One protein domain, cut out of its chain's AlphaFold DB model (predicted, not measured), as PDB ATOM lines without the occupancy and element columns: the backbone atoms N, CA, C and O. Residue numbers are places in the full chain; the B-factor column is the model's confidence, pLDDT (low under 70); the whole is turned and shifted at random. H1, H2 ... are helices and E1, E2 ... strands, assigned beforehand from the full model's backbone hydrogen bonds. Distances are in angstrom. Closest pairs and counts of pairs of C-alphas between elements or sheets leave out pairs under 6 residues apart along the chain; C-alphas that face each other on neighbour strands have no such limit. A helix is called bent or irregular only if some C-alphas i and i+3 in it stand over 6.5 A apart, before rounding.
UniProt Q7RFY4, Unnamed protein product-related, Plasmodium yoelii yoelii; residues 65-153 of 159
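This is residues 65 to 153 of the 159 residues of the protein "Unnamed protein product-related" of Plasmodium yoelii yoelii (UniProt Q7RFY4). A strongly twisted sheet of four strands has a long helix, H2, that stands up from it as an arm, its residues 143 to 146 sticking out, and a short helix, H1, near the other end of the strands. The printed part has 89 residues with two named helices and four named strands, along the chain E1 E2 H1 E3 E4 H2. The sheet's order is E1, E2, E4, E3, antiparallel throughout; the class is mixed. The whole is loose, with a radius of gyration of the C-alphas of 15.3 A, and spans 45 by 29 by 23 A.

E1, residues 67 to 75, and E2, residues 80 to 88, form a hairpin, with N 69 and O 86 2.8 A apart. E4, residues 124 to 128, is E2's antiparallel neighbour, with N 85 and O 126 2.8 A apart. E3, residues 113 to 117, and E4 form a hairpin, with N 116 and O 125 3.0 A apart. H2, residues 130 to 146, lies over E1 and E2 and stands up from the sheet at 66 degrees; its closest C-alphas to E2 are Pro 130 and Arg 82, 5.3 A. H1, residues 97 to 102, is on the sheet at a height of 8.1 A; its closest C-alphas to E2 are Ile 100 and Gly 87, 6.7 A. E2, H1 and E3 make a split strand-helix-strand unit, two strands of one sheet joined through a helix, with E4 between them in the sheet, and its crossover is right-handed. H1 and H2 are apart. In H1 every O i to N i+4 pair is within hydrogen-bond range, in H2 11 of 13.

E1 begins at C-alpha 67 (236.218, 159.106, 284.613) and is 24.8 A long; E2 is 26.5 A. E3 measures 12.8 A, E4 13.0 A and H1 9.0 A. H2, 25.0 A, ends at C-alpha 146 (248.983, 140.856, 257.596); it is irregular, with C-alphas 131 and 134 7.3 A apart.

The C-alphas farthest apart are those of Asn 91 and Gly 148, 45.5 A. The printed part has no cut, and no link is long. No printed residue is under 70 in pLDDT.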
ATOM      1  N   ILE A  65     235.835 154.509 291.259       85.25
ATOM      2  CA  ILE A  65     235.448 154.800 289.870       85.25
ATOM      3  C   ILE A  65     236.019 156.160 289.447       85.25
ATOM      4  O   ILE A  65     235.654 157.212 289.975       85.25
ATOM      5  N   ARG A  66     236.889 156.154 288.435       92.50
ATOM      6  CA  ARG A  66     237.447 157.363 287.810       92.50
ATOM      7  C   ARG A  66     236.906 157.527 286.391       92.50
ATOM      8  O   ARG A  66     236.645 156.553 285.692       92.50
ATOM      9  N   SER A  67     236.690 158.767 285.965       92.69
ATOM     10  CA  SER A  67     236.218 159.106 284.613       92.69
ATOM     11  C   SER A  67     237.197 160.056 283.942       92.69
ATOM     12  O   SER A  67     237.717 160.938 284.612       92.69
ATOM     13  N   TYR A  68     237.427 159.921 282.636       95.44
ATOM     14  CA  TYR A  68     238.386 160.755 281.908       95.44
ATOM     15  C   TYR A  68     237.760 161.424 280.685       95.44
ATOM     16  O   TYR A  68     237.120 160.768 279.862       95.44
ATOM     17  N   ASP A  69     238.021 162.720 280.544       94.94
ATOM     18  CA  ASP A  69     237.866 163.450 279.294       94.94
ATOM     19  C   ASP A  69     239.160 163.322 278.491       94.94
ATOM     20  O   ASP A  69     240.248 163.667 278.966       94.94
ATOM     21  N   ILE A  70     239.035 162.835 277.258       95.44
ATOM     22  CA  ILE A  70     240.168 162.640 276.357       95.44
ATOM     23  C   ILE A  70     240.102 163.681 275.252       95.44
ATOM     24  O   ILE A  70     239.115 163.763 274.516       95.44
ATOM     25  N   SER A  71     241.179 164.445 275.092       95.12
ATOM     26  CA  SER A  71     241.368 165.302 273.925       95.12
ATOM     27  C   SER A  71     242.559 164.830 273.101       95.12
ATOM     28  O   SER A  71     243.556 164.316 273.609       95.12
ATOM     29  N   ILE A  72     242.442 164.989 271.785       95.69
ATOM     30  CA  ILE A  72     243.482 164.613 270.834       95.69
ATOM     31  C   ILE A  72     243.839 165.850 270.026       95.69
ATOM     32  O   ILE A  72     242.977 166.495 269.430       95.69
ATOM     33  N   THR A  73     245.124 166.174 269.997       94.62
ATOM     34  CA  THR A  73     245.669 167.288 269.218       94.62
ATOM     35  C   THR A  73     246.596 166.757 268.141       94.62
ATOM     36  O   THR A  73     247.255 165.747 268.354       94.62
ATOM     37  N   TYR A  74     246.712 167.444 267.010       94.94
ATOM     38  CA  TYR A  74     247.727 167.109 266.014       94.94
ATOM     39  C   TYR A  74     249.061 167.776 266.371       94.94
ATOM     40  O   TYR A  74     249.145 169.006 266.415       94.94
ATOM     41  N   ASP A  75     250.095 166.976 266.635       94.50
ATOM     42  CA  ASP A  75     251.448 167.473 266.858       94.50
ATOM     43  C   ASP A  75     252.138 167.690 265.509       94.50
ATOM     44  O   ASP A  75     252.424 166.745 264.776       94.50
ATOM     45  N   LYS A  76     252.404 168.953 265.169       93.38
ATOM     46  CA  LYS A  76     253.006 169.310 263.878       93.38
ATOM     47  C   LYS A  76     254.466 168.864 263.748       93.38
ATOM     48  O   LYS A  76     254.936 168.707 262.630       93.38
ATOM     49  N   TYR A  77     255.196 168.716 264.851       94.75
ATOM     50  CA  TYR A  77     256.612 168.355 264.799       94.75
ATOM     51  C   TYR A  77     256.791 166.858 264.544       94.75
ATOM     52  O   TYR A  77     257.624 166.468 263.732       94.75
ATOM     53  N   TYR A  78     255.988 166.028 265.212       94.75
ATOM     54  CA  TYR A  78     256.020 164.574 265.039       94.75
ATOM     55  C   TYR A  78     255.044 164.055 263.977       94.75
ATOM     56  O   TYR A  78     255.022 162.853 263.729       94.75
ATOM     57  N   GLU A  79     254.211 164.929 263.405       95.25
ATOM     58  CA  GLU A  79     253.163 164.613 262.422       95.25
ATOM     59  C   GLU A  79     252.205 163.496 262.872       95.25
ATOM     60  O   GLU A  79     251.635 162.760 262.068       95.25
ATOM     61  N   THR A  80     251.995 163.387 264.182       94.50
ATOM     62  CA  THR A  80     251.181 162.350 264.824       94.50
ATOM     63  C   THR A  80     250.200 162.976 265.818       94.50
ATOM     64  O   THR A  80     250.404 164.101 266.284       94.50
ATOM     65  N   PRO A  81     249.092 162.295 266.153       95.50
ATOM     66  CA  PRO A  81     248.217 162.762 267.217       95.50
ATOM     67  C   PRO A  81     248.920 162.668 268.575       95.50
ATOM     68  O   PRO A  81     249.594 161.684 268.864       95.50
ATOM     69  N   ARG A  82     248.710 163.663 269.429       95.44
ATOM     70  CA  ARG A  82     249.075 163.691 270.849       95.44
ATOM     71  C   ARG A  82     247.798 163.592 271.681       95.44
ATOM     72  O   ARG A  82     246.817 164.268 271.366       95.44
ATOM     73  N   ILE A  83     247.822 162.753 272.712       96.69
ATOM     74  CA  ILE A  83     246.661 162.433 273.553       96.69
ATOM     75  C   ILE A  83     246.802 163.148 274.893       96.69
ATOM     76  O   ILE A  83     247.891 163.167 275.467       96.69
ATOM     77  N   TRP A  84     245.697 163.689 275.392       96.69
ATOM     78  CA  TRP A  84     245.613 164.361 276.682       96.69
ATOM     79  C   TRP A  84     244.472 163.772 277.512       96.69
ATOM     80  O   TRP A  84     243.398 163.497 276.975       96.69
ATOM     81  N   LEU A  85     244.708 163.594 278.811       96.38
ATOM     82  CA  LEU A  85     243.809 162.935 279.757       96.38
ATOM     83  C   LEU A  85     243.487 163.876 280.918       96.38
ATOM     84  O   LEU A  85     244.376 164.245 281.694       96.38
ATOM     85  N   PHE A  86     242.214 164.238 281.054       95.94
ATOM     86  CA  PHE A  86     241.713 165.008 282.187       95.94
ATOM     87  C   PHE A  86     240.753 164.154 283.012       95.94
ATOM     88  O   PHE A  86     239.673 163.802 282.546       95.94
ATOM     89  N   GLY A  87     241.174 163.777 284.216       94.38
ATOM     90  CA  GLY A  87     240.453 162.821 285.051       94.38
ATOM     91  C   GLY A  87     239.544 163.465 286.091       94.38
ATOM     92  O   GLY A  87     239.821 164.560 286.583       94.38
ATOM     93  N   TYR A  88     238.501 162.739 286.478       94.56
ATOM     94  CA  TYR A  88     237.584 163.055 287.564       94.56
ATOM     95  C   TYR A  88     237.411 161.853 288.492       94.56
ATOM     96  O   TYR A  88     237.383 160.707 288.039       94.56
ATOM     97  N   ASN A  89     237.237 162.119 289.784       90.69
ATOM     98  CA  ASN A  89     236.818 161.107 290.751       90.69
ATOM     99  C   ASN A  89     235.306 160.825 290.671       90.69
ATOM    100  O   ASN A  89     234.568 161.464 289.919       90.69
ATOM    101  N   GLU A  90     234.834 159.904 291.507       88.69
ATOM    102  CA  GLU A  90     233.428 159.485 291.629       88.69
ATOM    103  C   GLU A  90     232.457 160.651 291.837       88.69
ATOM    104  O   GLU A  90     231.351 160.684 291.298       88.69
ATOM    105  N   ASN A  91     232.904 161.662 292.583       89.06
ATOM    106  CA  ASN A  91     232.137 162.864 292.887       89.06
ATOM    107  C   ASN A  91     232.258 163.941 291.791       89.06
ATOM    108  O   ASN A  91     231.844 165.079 292.005       89.06
ATOM    109  N   ARG A  92     232.829 163.598 290.626       88.62
ATOM    110  CA  ARG A  92     233.082 164.480 289.472       88.62
ATOM    111  C   ARG A  92     234.013 165.660 289.764       88.62
ATOM    112  O   ARG A  92     233.956 166.677 289.076       88.62
ATOM    113  N   HIS A  93     234.883 165.538 290.763       93.69
ATOM    114  CA  HIS A  93     235.938 166.522 290.998       93.69
ATOM    115  C   HIS A  93     237.187 166.159 290.193       93.69
ATOM    116  O   HIS A  93     237.486 164.969 290.093       93.69
ATOM    117  N   PRO A  94     237.933 167.147 289.664       94.50
ATOM    118  CA  PRO A  94     239.193 166.895 288.972       94.50
ATOM    119  C   PRO A  94     240.174 166.087 289.824       94.50
ATOM    120  O   PRO A  94     240.361 166.389 291.006       94.50
ATOM    121  N   LEU A  95     240.808 165.090 289.210       94.44
ATOM    122  CA  LEU A  95     241.875 164.305 289.828       94.44
ATOM    123  C   LEU A  95     243.165 165.118 289.934       94.44
ATOM    124  O   LEU A  95     243.472 165.961 289.082       94.44
ATOM    125  N   LYS A  96     243.947 164.832 290.973       93.69
ATOM    126  CA  LYS A  96     245.323 165.321 291.089       93.69
ATOM    127  C   LYS A  96     246.245 164.560 290.141       93.69
ATOM    128  O   LYS A  96     245.924 163.464 289.688       93.69
ATOM    129  N   SER A  97     247.427 165.121 289.884       92.69
ATOM    130  CA  SER A  97     248.461 164.456 289.088       92.69
ATOM    131  C   SER A  97     248.765 163.058 289.610       92.69
ATOM    132  O   SER A  97     248.784 162.118 288.826       92.69
ATOM    133  N   GLU A  98     248.948 162.908 290.921       92.62
ATOM    134  CA  GLU A  98     249.352 161.638 291.534       92.62
ATOM    135  C   GLU A  98     248.308 160.543 291.293       92.62
ATOM    136  O   GLU A  98     248.669 159.437 290.911       92.62
ATOM    137  N   GLU A  99     247.025 160.886 291.422       92.38
ATOM    138  CA  GLU A  99     245.904 159.970 291.184       92.38
ATOM    139  C   GLU A  99     245.845 159.528 289.718       92.38
ATOM    140  O   GLU A  99     245.613 158.360 289.438       92.38
ATOM    141  N   ILE A 100     246.116 160.430 288.770       92.81
ATOM    142  CA  ILE A 100     246.160 160.071 287.345       92.81
ATOM    143  C   ILE A 100     247.319 159.102 287.059       92.81
ATOM    144  O   ILE A 100     247.173 158.186 286.254       92.81
ATOM    145  N   PHE A 101     248.468 159.276 287.718       92.44
ATOM    146  CA  PHE A 101     249.627 158.396 287.535       92.44
ATOM    147  C   PHE A 101     249.459 157.002 288.148       92.44
ATOM    148  O   PHE A 101     250.190 156.100 287.744       92.44
ATOM    149  N   GLU A 102     248.504 156.796 289.057       92.19
ATOM    150  CA  GLU A 102     248.126 155.453 289.525       92.19
ATOM    151  C   GLU A 102     247.439 154.638 288.420       92.19
ATOM    152  O   GLU A 102     247.596 153.420 288.368       92.19
ATOM    153  N   ASP A 103     246.731 155.311 287.508       90.62
ATOM    154  CA  ASP A 103     246.024 154.672 286.393       90.62
ATOM    155  C   ASP A 103     246.943 154.439 285.172       90.62
ATOM    156  O   ASP A 103     246.543 153.816 284.187       90.62
ATOM    157  N   ILE A 104     248.185 154.935 285.212       90.56
ATOM    158  CA  ILE A 104     249.174 154.780 284.142       90.56
ATOM    159  C   ILE A 104     250.135 153.648 284.508       90.56
ATOM    160  O   ILE A 104     250.775 153.664 285.560       90.56
ATOM    161  N   LEU A 105     250.306 152.683 283.598       89.12
ATOM    162  CA  LEU A 105     251.273 151.599 283.785       89.12
ATOM    163  C   LEU A 105     252.674 152.168 284.046       89.12
ATOM    164  O   LEU A 105     253.167 153.017 283.296       89.12
ATOM    165  N   SER A 106     253.342 151.637 285.074       86.94
ATOM    166  CA  SER A 106     254.638 152.136 285.551       86.94
ATOM    167  C   SER A 106     255.708 152.224 284.458       86.94
ATOM    168  O   SER A 106     256.606 153.061 284.551       86.94
ATOM    169  N   ASP A 107     255.633 151.382 283.425       86.25
ATOM    170  CA  ASP A 107     256.586 151.398 282.317       86.25
ATOM    171  C   ASP A 107     256.450 152.612 281.399       86.25
ATOM    172  O   ASP A 107     257.443 152.993 280.770       86.25
ATOM    173  N   TYR A 108     255.267 153.227 281.344       83.62
ATOM    174  CA  TYR A 108     254.969 154.419 280.546       83.62
ATOM    175  C   TYR A 108     254.998 155.706 281.381       83.62
ATOM    176  O   TYR A 108     255.333 156.777 280.855       83.62
ATOM    177  N   SER A 109     254.715 155.606 282.684       81.44
ATOM    178  CA  SER A 109     254.793 156.714 283.640       81.44
ATOM    179  C   SER A 109     256.157 157.403 283.591       81.44
ATOM    180  O   SER A 109     257.202 156.753 283.629       81.44
ATOM    181  N   TYR A 110     256.156 158.733 283.473       75.31
ATOM    182  CA  TYR A 110     257.350 159.591 283.415       75.31
ATOM    183  C   TYR A 110     258.338 159.320 282.263       75.31
ATOM    184  O   TYR A 110     259.344 160.020 282.154       75.31
ATOM    185  N   LYS A 111     258.067 158.346 281.382       84.81
ATOM    186  CA  LYS A 111     258.824 158.130 280.138       84.81
ATOM    187  C   LYS A 111     258.107 158.756 278.955       84.81
ATOM    188  O   LYS A 111     258.689 159.548 278.221       84.81
ATOM    189  N   THR A 112     256.845 158.381 278.772       88.69
ATOM    190  CA  THR A 112     256.009 158.874 277.676       88.69
ATOM    191  C   THR A 112     254.851 159.716 278.179       88.69
ATOM    192  O   THR A 112     254.346 160.511 277.399       88.69
ATOM    193  N   VAL A 113     254.460 159.604 279.455       94.06
ATOM    194  CA  VAL A 113     253.416 160.457 280.041       94.06
ATOM    195  C   VAL A 113     254.012 161.552 280.920       94.06
ATOM    196  O   VAL A 113     254.790 161.269 281.834       94.06
ATOM    197  N   THR A 114     253.625 162.798 280.656       93.50
ATOM    198  CA  THR A 114     254.031 164.003 281.395       93.50
ATOM    199  C   THR A 114     252.803 164.799 281.841       93.50
ATOM    200  O   THR A 114     251.704 164.596 281.333       93.50
ATOM    201  N   TYR A 115     252.962 165.699 282.813       94.25
ATOM    202  CA  TYR A 115     251.888 166.595 283.252       94.25
ATOM    203  C   TYR A 115     252.149 167.999 282.702       94.25
ATOM    204  O   TYR A 115     253.075 168.685 283.137       94.25
ATOM    205  N   GLU A 116     251.372 168.402 281.698       94.50
ATOM    206  CA  GLU A 116     251.637 169.579 280.866       94.50
ATOM    207  C   GLU A 116     250.390 170.456 280.714       94.50
ATOM    208  O   GLU A 116     249.258 170.015 280.900       94.50
ATOM    209  N   SER A 117     250.586 171.720 280.344       96.25
ATOM    210  CA  SER A 117     249.479 172.618 280.014       96.25
ATOM    211  C   SER A 117     248.907 172.276 278.635       96.25
ATOM    212  O   SER A 117     249.600 172.403 277.625       96.25
ATOM    213  N   HIS A 118     247.623 171.921 278.574       95.31
ATOM    214  CA  HIS A 118     246.930 171.601 277.329       95.31
ATOM    215  C   HIS A 118     246.921 172.808 276.359       95.31
ATOM    216  O   HIS A 118     246.532 173.913 276.749       95.31
ATOM    217  N   PRO A 119     247.285 172.637 275.074       93.44
ATOM    218  CA  PRO A 119     247.591 173.743 274.161       93.44
ATOM    219  C   PRO A 119     246.382 174.602 273.783       93.44
ATOM    220  O   PRO A 119     246.552 175.754 273.394       93.44
ATOM    221  N   CYS A 120     245.158 174.070 273.876       89.94
ATOM    222  CA  CYS A 120     243.949 174.833 273.539       89.94
ATOM    223  C   CYS A 120     243.261 175.471 274.752       89.94
ATOM    224  O   CYS A 120     242.473 176.392 274.570       89.94
ATOM    225  N   THR A 121     243.502 174.965 275.965       92.25
ATOM    226  CA  THR A 121     242.744 175.358 277.171       92.25
ATOM    227  C   THR A 121     243.625 175.951 278.264       92.25
ATOM    228  O   THR A 121     243.113 176.659 279.124       92.25
ATOM    229  N   GLY A 122     244.936 175.689 278.250       92.81
ATOM    230  CA  GLY A 122     245.874 176.126 279.286       92.81
ATOM    231  C   GLY A 122     245.771 175.348 280.604       92.81
ATOM    232  O   GLY A 122     246.467 175.668 281.562       92.81
ATOM    233  N   ILE A 123     244.883 174.353 280.679       93.31
ATOM    234  CA  ILE A 123     244.655 173.558 281.889       93.31
ATOM    235  C   ILE A 123     245.757 172.503 281.998       93.31
ATOM    236  O   ILE A 123     246.134 171.897 280.996       93.31
ATOM    237  N   MET A 124     246.265 172.280 283.209       95.00
ATOM    238  CA  MET A 124     247.218 171.203 283.478       95.00
ATOM    239  C   MET A 124     246.543 169.845 283.274       95.00
ATOM    240  O   MET A 124     245.458 169.588 283.792       95.00
ATOM    241  N   THR A 125     247.137 168.994 282.452       96.00
ATOM    242  CA  THR A 125     246.531 167.751 281.970       96.00
ATOM    243  C   THR A 125     247.638 166.730 281.727       96.00
ATOM    244  O   THR A 125     248.741 167.088 281.309       96.00
ATOM    245  N   ALA A 126     247.369 165.453 281.994       96.19
ATOM    246  CA  ALA A 126     248.326 164.413 281.642       96.19
ATOM    247  C   ALA A 126     248.392 164.284 280.112       96.19
ATOM    248  O   ALA A 126     247.365 164.265 279.439       96.19
ATOM    249  N   SER A 127     249.599 164.235 279.561       96.19
ATOM    250  CA  SER A 127     249.897 164.261 278.129       96.19
ATOM    251  C   SER A 127     250.744 163.051 277.772       96.19
ATOM    252  O   SER A 127     251.784 162.825 278.388       96.19
ATOM    253  N   ILE A 128     250.320 162.284 276.770       96.31
ATOM    254  CA  ILE A 128     251.123 161.196 276.205       96.31
ATOM    255  C   ILE A 128     251.950 161.772 275.056       96.31
ATOM    256  O   ILE A 128     251.417 162.152 274.008       96.31
ATOM    257  N   HIS A 129     253.262 161.851 275.264       95.12
ATOM    258  CA  HIS A 129     254.203 162.461 274.343       95.12
ATOM    259  C   HIS A 129     254.287 161.674 273.019       95.12
ATOM    260  O   HIS A 129     254.534 160.467 273.025       95.12
ATOM    261  N   PRO A 130     254.174 162.344 271.858       95.44
ATOM    262  CA  PRO A 130     253.937 161.670 270.581       95.44
ATOM    263  C   PRO A 130     255.179 161.064 269.912       95.44
ATOM    264  O   PRO A 130     255.074 160.458 268.848       95.44
ATOM    265  N   CYS A 131     256.367 161.185 270.511       93.56
ATOM    266  CA  CYS A 131     257.640 160.809 269.873       93.56
ATOM    267  C   CYS A 131     257.734 159.346 269.405       93.56
ATOM    268  O   CYS A 131     258.524 159.048 268.512       93.56
ATOM    269  N   LYS A 132     256.944 158.442 269.993       93.19
ATOM    270  CA  LYS A 132     256.887 157.021 269.622       93.19
ATOM    271  C   LYS A 132     255.623 156.622 268.865       93.19
ATOM    272  O   LYS A 132     255.503 155.477 268.443       93.19
ATOM    273  N   HIS A 133     254.697 157.552 268.636       94.19
ATOM    274  CA  HIS A 133     253.402 157.227 268.039       94.19
ATOM    275  C   HIS A 133     253.524 156.765 266.583       94.19
ATOM    276  O   HIS A 133     252.810 155.850 266.190       94.19
ATOM    277  N   ALA A 134     254.450 157.327 265.800       94.00
ATOM    278  CA  ALA A 134     254.646 156.923 264.405       94.00
ATOM    279  C   ALA A 134     255.073 155.448 264.282       94.00
ATOM    280  O   ALA A 134     254.520 154.704 263.475       94.00
ATOM    281  N   GLU A 135     256.017 155.022 265.125       95.19
ATOM    282  CA  GLU A 135     256.508 153.639 265.191       95.19
ATOM    283  C   GLU A 135     255.379 152.670 265.579       95.19
ATOM    284  O   GLU A 135     255.166 151.656 264.918       95.19
ATOM    285  N   ILE A 136     254.586 153.031 266.594       93.06
ATOM    286  CA  ILE A 136     253.444 152.230 267.058       93.06
ATOM    287  C   ILE A 136     252.370 152.112 265.968       93.06
ATOM    288  O   ILE A 136     251.881 151.016 265.702       93.06
ATOM    289  N   MET A 137     252.016 153.216 265.304       93.31
ATOM    290  CA  MET A 137     251.009 153.211 264.237       93.31
ATOM    291  C   MET A 137     251.424 152.347 263.053       93.31
ATOM    292  O   MET A 137     250.590 151.629 262.508       93.31
ATOM    293  N   LEU A 138     252.703 152.385 262.674       93.69
ATOM    294  CA  LEU A 138     253.221 151.542 261.605       93.69
ATOM    295  C   LEU A 138     253.074 150.056 261.950       93.69
ATOM    296  O   LEU A 138     252.616 149.284 261.113       93.69
ATOM    297  N   ASN A 139     253.391 149.664 263.186       95.00
ATOM    298  CA  ASN A 139     253.234 148.280 263.634       95.00
ATOM    299  C   ASN A 139     251.765 147.836 263.606       95.00
ATOM    300  O   ASN A 139     251.459 146.765 263.090       95.00
ATOM    301  N   VAL A 140     250.845 148.683 264.082       93.69
ATOM    302  CA  VAL A 140     249.398 148.405 264.025       93.69
ATOM    303  C   VAL A 140     248.923 148.229 262.579       93.69
ATOM    304  O   VAL A 140     248.205 147.279 262.273       93.69
ATOM    305  N   ILE A 141     249.357 149.110 261.676       94.00
ATOM    306  CA  ILE A 141     249.018 149.045 260.252       94.00
ATOM    307  C   ILE A 141     249.561 147.766 259.608       94.00
ATOM    308  O   ILE A 141     248.831 147.097 258.881       94.00
ATOM    309  N   ASN A 142     250.815 147.406 259.881       94.88
ATOM    310  CA  ASN A 142     251.428 146.195 259.338       94.88
ATOM    311  C   ASN A 142     250.688 144.934 259.793       94.88
ATOM    312  O   ASN A 142     250.455 144.045 258.978       94.88
ATOM    313  N   ASN A 143     250.264 144.884 261.058       95.44
ATOM    314  CA  ASN A 143     249.463 143.776 261.574       95.44
ATOM    315  C   ASN A 143     248.120 143.676 260.836       95.44
ATOM    316  O   ASN A 143     247.745 142.601 260.380       95.44
ATOM    317  N   TRP A 144     247.437 144.805 260.617       94.31
ATOM    318  CA  TRP A 144     246.191 144.828 259.843       94.31
ATOM    319  C   TRP A 144     246.380 144.363 258.399       94.31
ATOM    320  O   TRP A 144     245.560 143.599 257.895       94.31
ATOM    321  N   ILE A 145     247.462 144.782 257.744       95.25
ATOM    322  CA  ILE A 145     247.799 144.323 256.391       95.25
ATOM    323  C   ILE A 145     248.073 142.814 256.389       95.25
ATOM    324  O   ILE A 145     247.617 142.118 255.483       95.25
ATOM    325  N   GLY A 146     248.761 142.294 257.410       95.00
ATOM    326  CA  GLY A 146     248.983 140.856 257.596       95.00
ATOM    327  C   GLY A 146     247.682 140.057 257.719       95.00
ATOM    328  O   GLY A 146     247.586 138.953 257.191       95.00
ATOM    329  N   GLU A 147     246.649 140.646 258.321       96.06
ATOM    330  CA  GLU A 147     245.289 140.091 258.400       96.06
ATOM    331  C   GLU A 147     244.465 140.284 257.107       96.06
ATOM    332  O   GLU A 147     243.286 139.929 257.056       96.06
ATOM    333  N   GLY A 148     245.040 140.881 256.057       93.88
ATOM    334  CA  GLY A 148     244.348 141.186 254.802       93.88
ATOM    335  C   GLY A 148     243.391 142.383 254.878       93.88
ATOM    336  O   GLY A 148     242.548 142.557 253.994       93.88
ATOM    337  N   LYS A 149     243.488 143.218 255.921       94.44
ATOM    338  CA  LYS A 149     242.724 144.468 256.038       94.44
ATOM    339  C   LYS A 149     243.454 145.589 255.305       94.44
ATOM    340  O   LYS A 149     244.650 145.782 255.476       94.44
ATOM    341  N   GLU A 150     242.701 146.391 254.558       92.19
ATOM    342  CA  GLU A 150     243.205 147.590 253.877       92.19
ATOM    343  C   GLU A 150     243.017 148.832 254.772       92.19
ATOM    344  O   GLU A 150     241.876 149.298 254.938       92.19
ATOM    345  N   PRO A 151     244.093 149.397 255.357       89.00
ATOM    346  CA  PRO A 151     244.009 150.589 256.189       89.00
ATOM    347  C   PRO A 151     243.567 151.779 255.342       89.00
ATOM    348  O   PRO A 151     244.178 152.120 254.330       89.00
ATOM    349  N   ARG A 152     242.497 152.454 255.763       85.44
ATOM    350  CA  ARG A 152     241.988 153.647 255.081       85.44
ATOM    351  C   ARG A 152     241.949 154.821 256.033       85.44
ATOM    352  O   ARG A 152     241.326 154.757 257.088       85.44
ATOM    353  N   TYR A 153     242.553 155.920 255.611       81.81
ATOM    354  CA  TYR A 153     242.410 157.208 256.264       81.81
ATOM    355  C   TYR A 153     241.356 158.015 255.504       81.81
ATOM    356  O   TYR A 153     241.325 158.037 254.272       81.81
TER     357      TYR A 153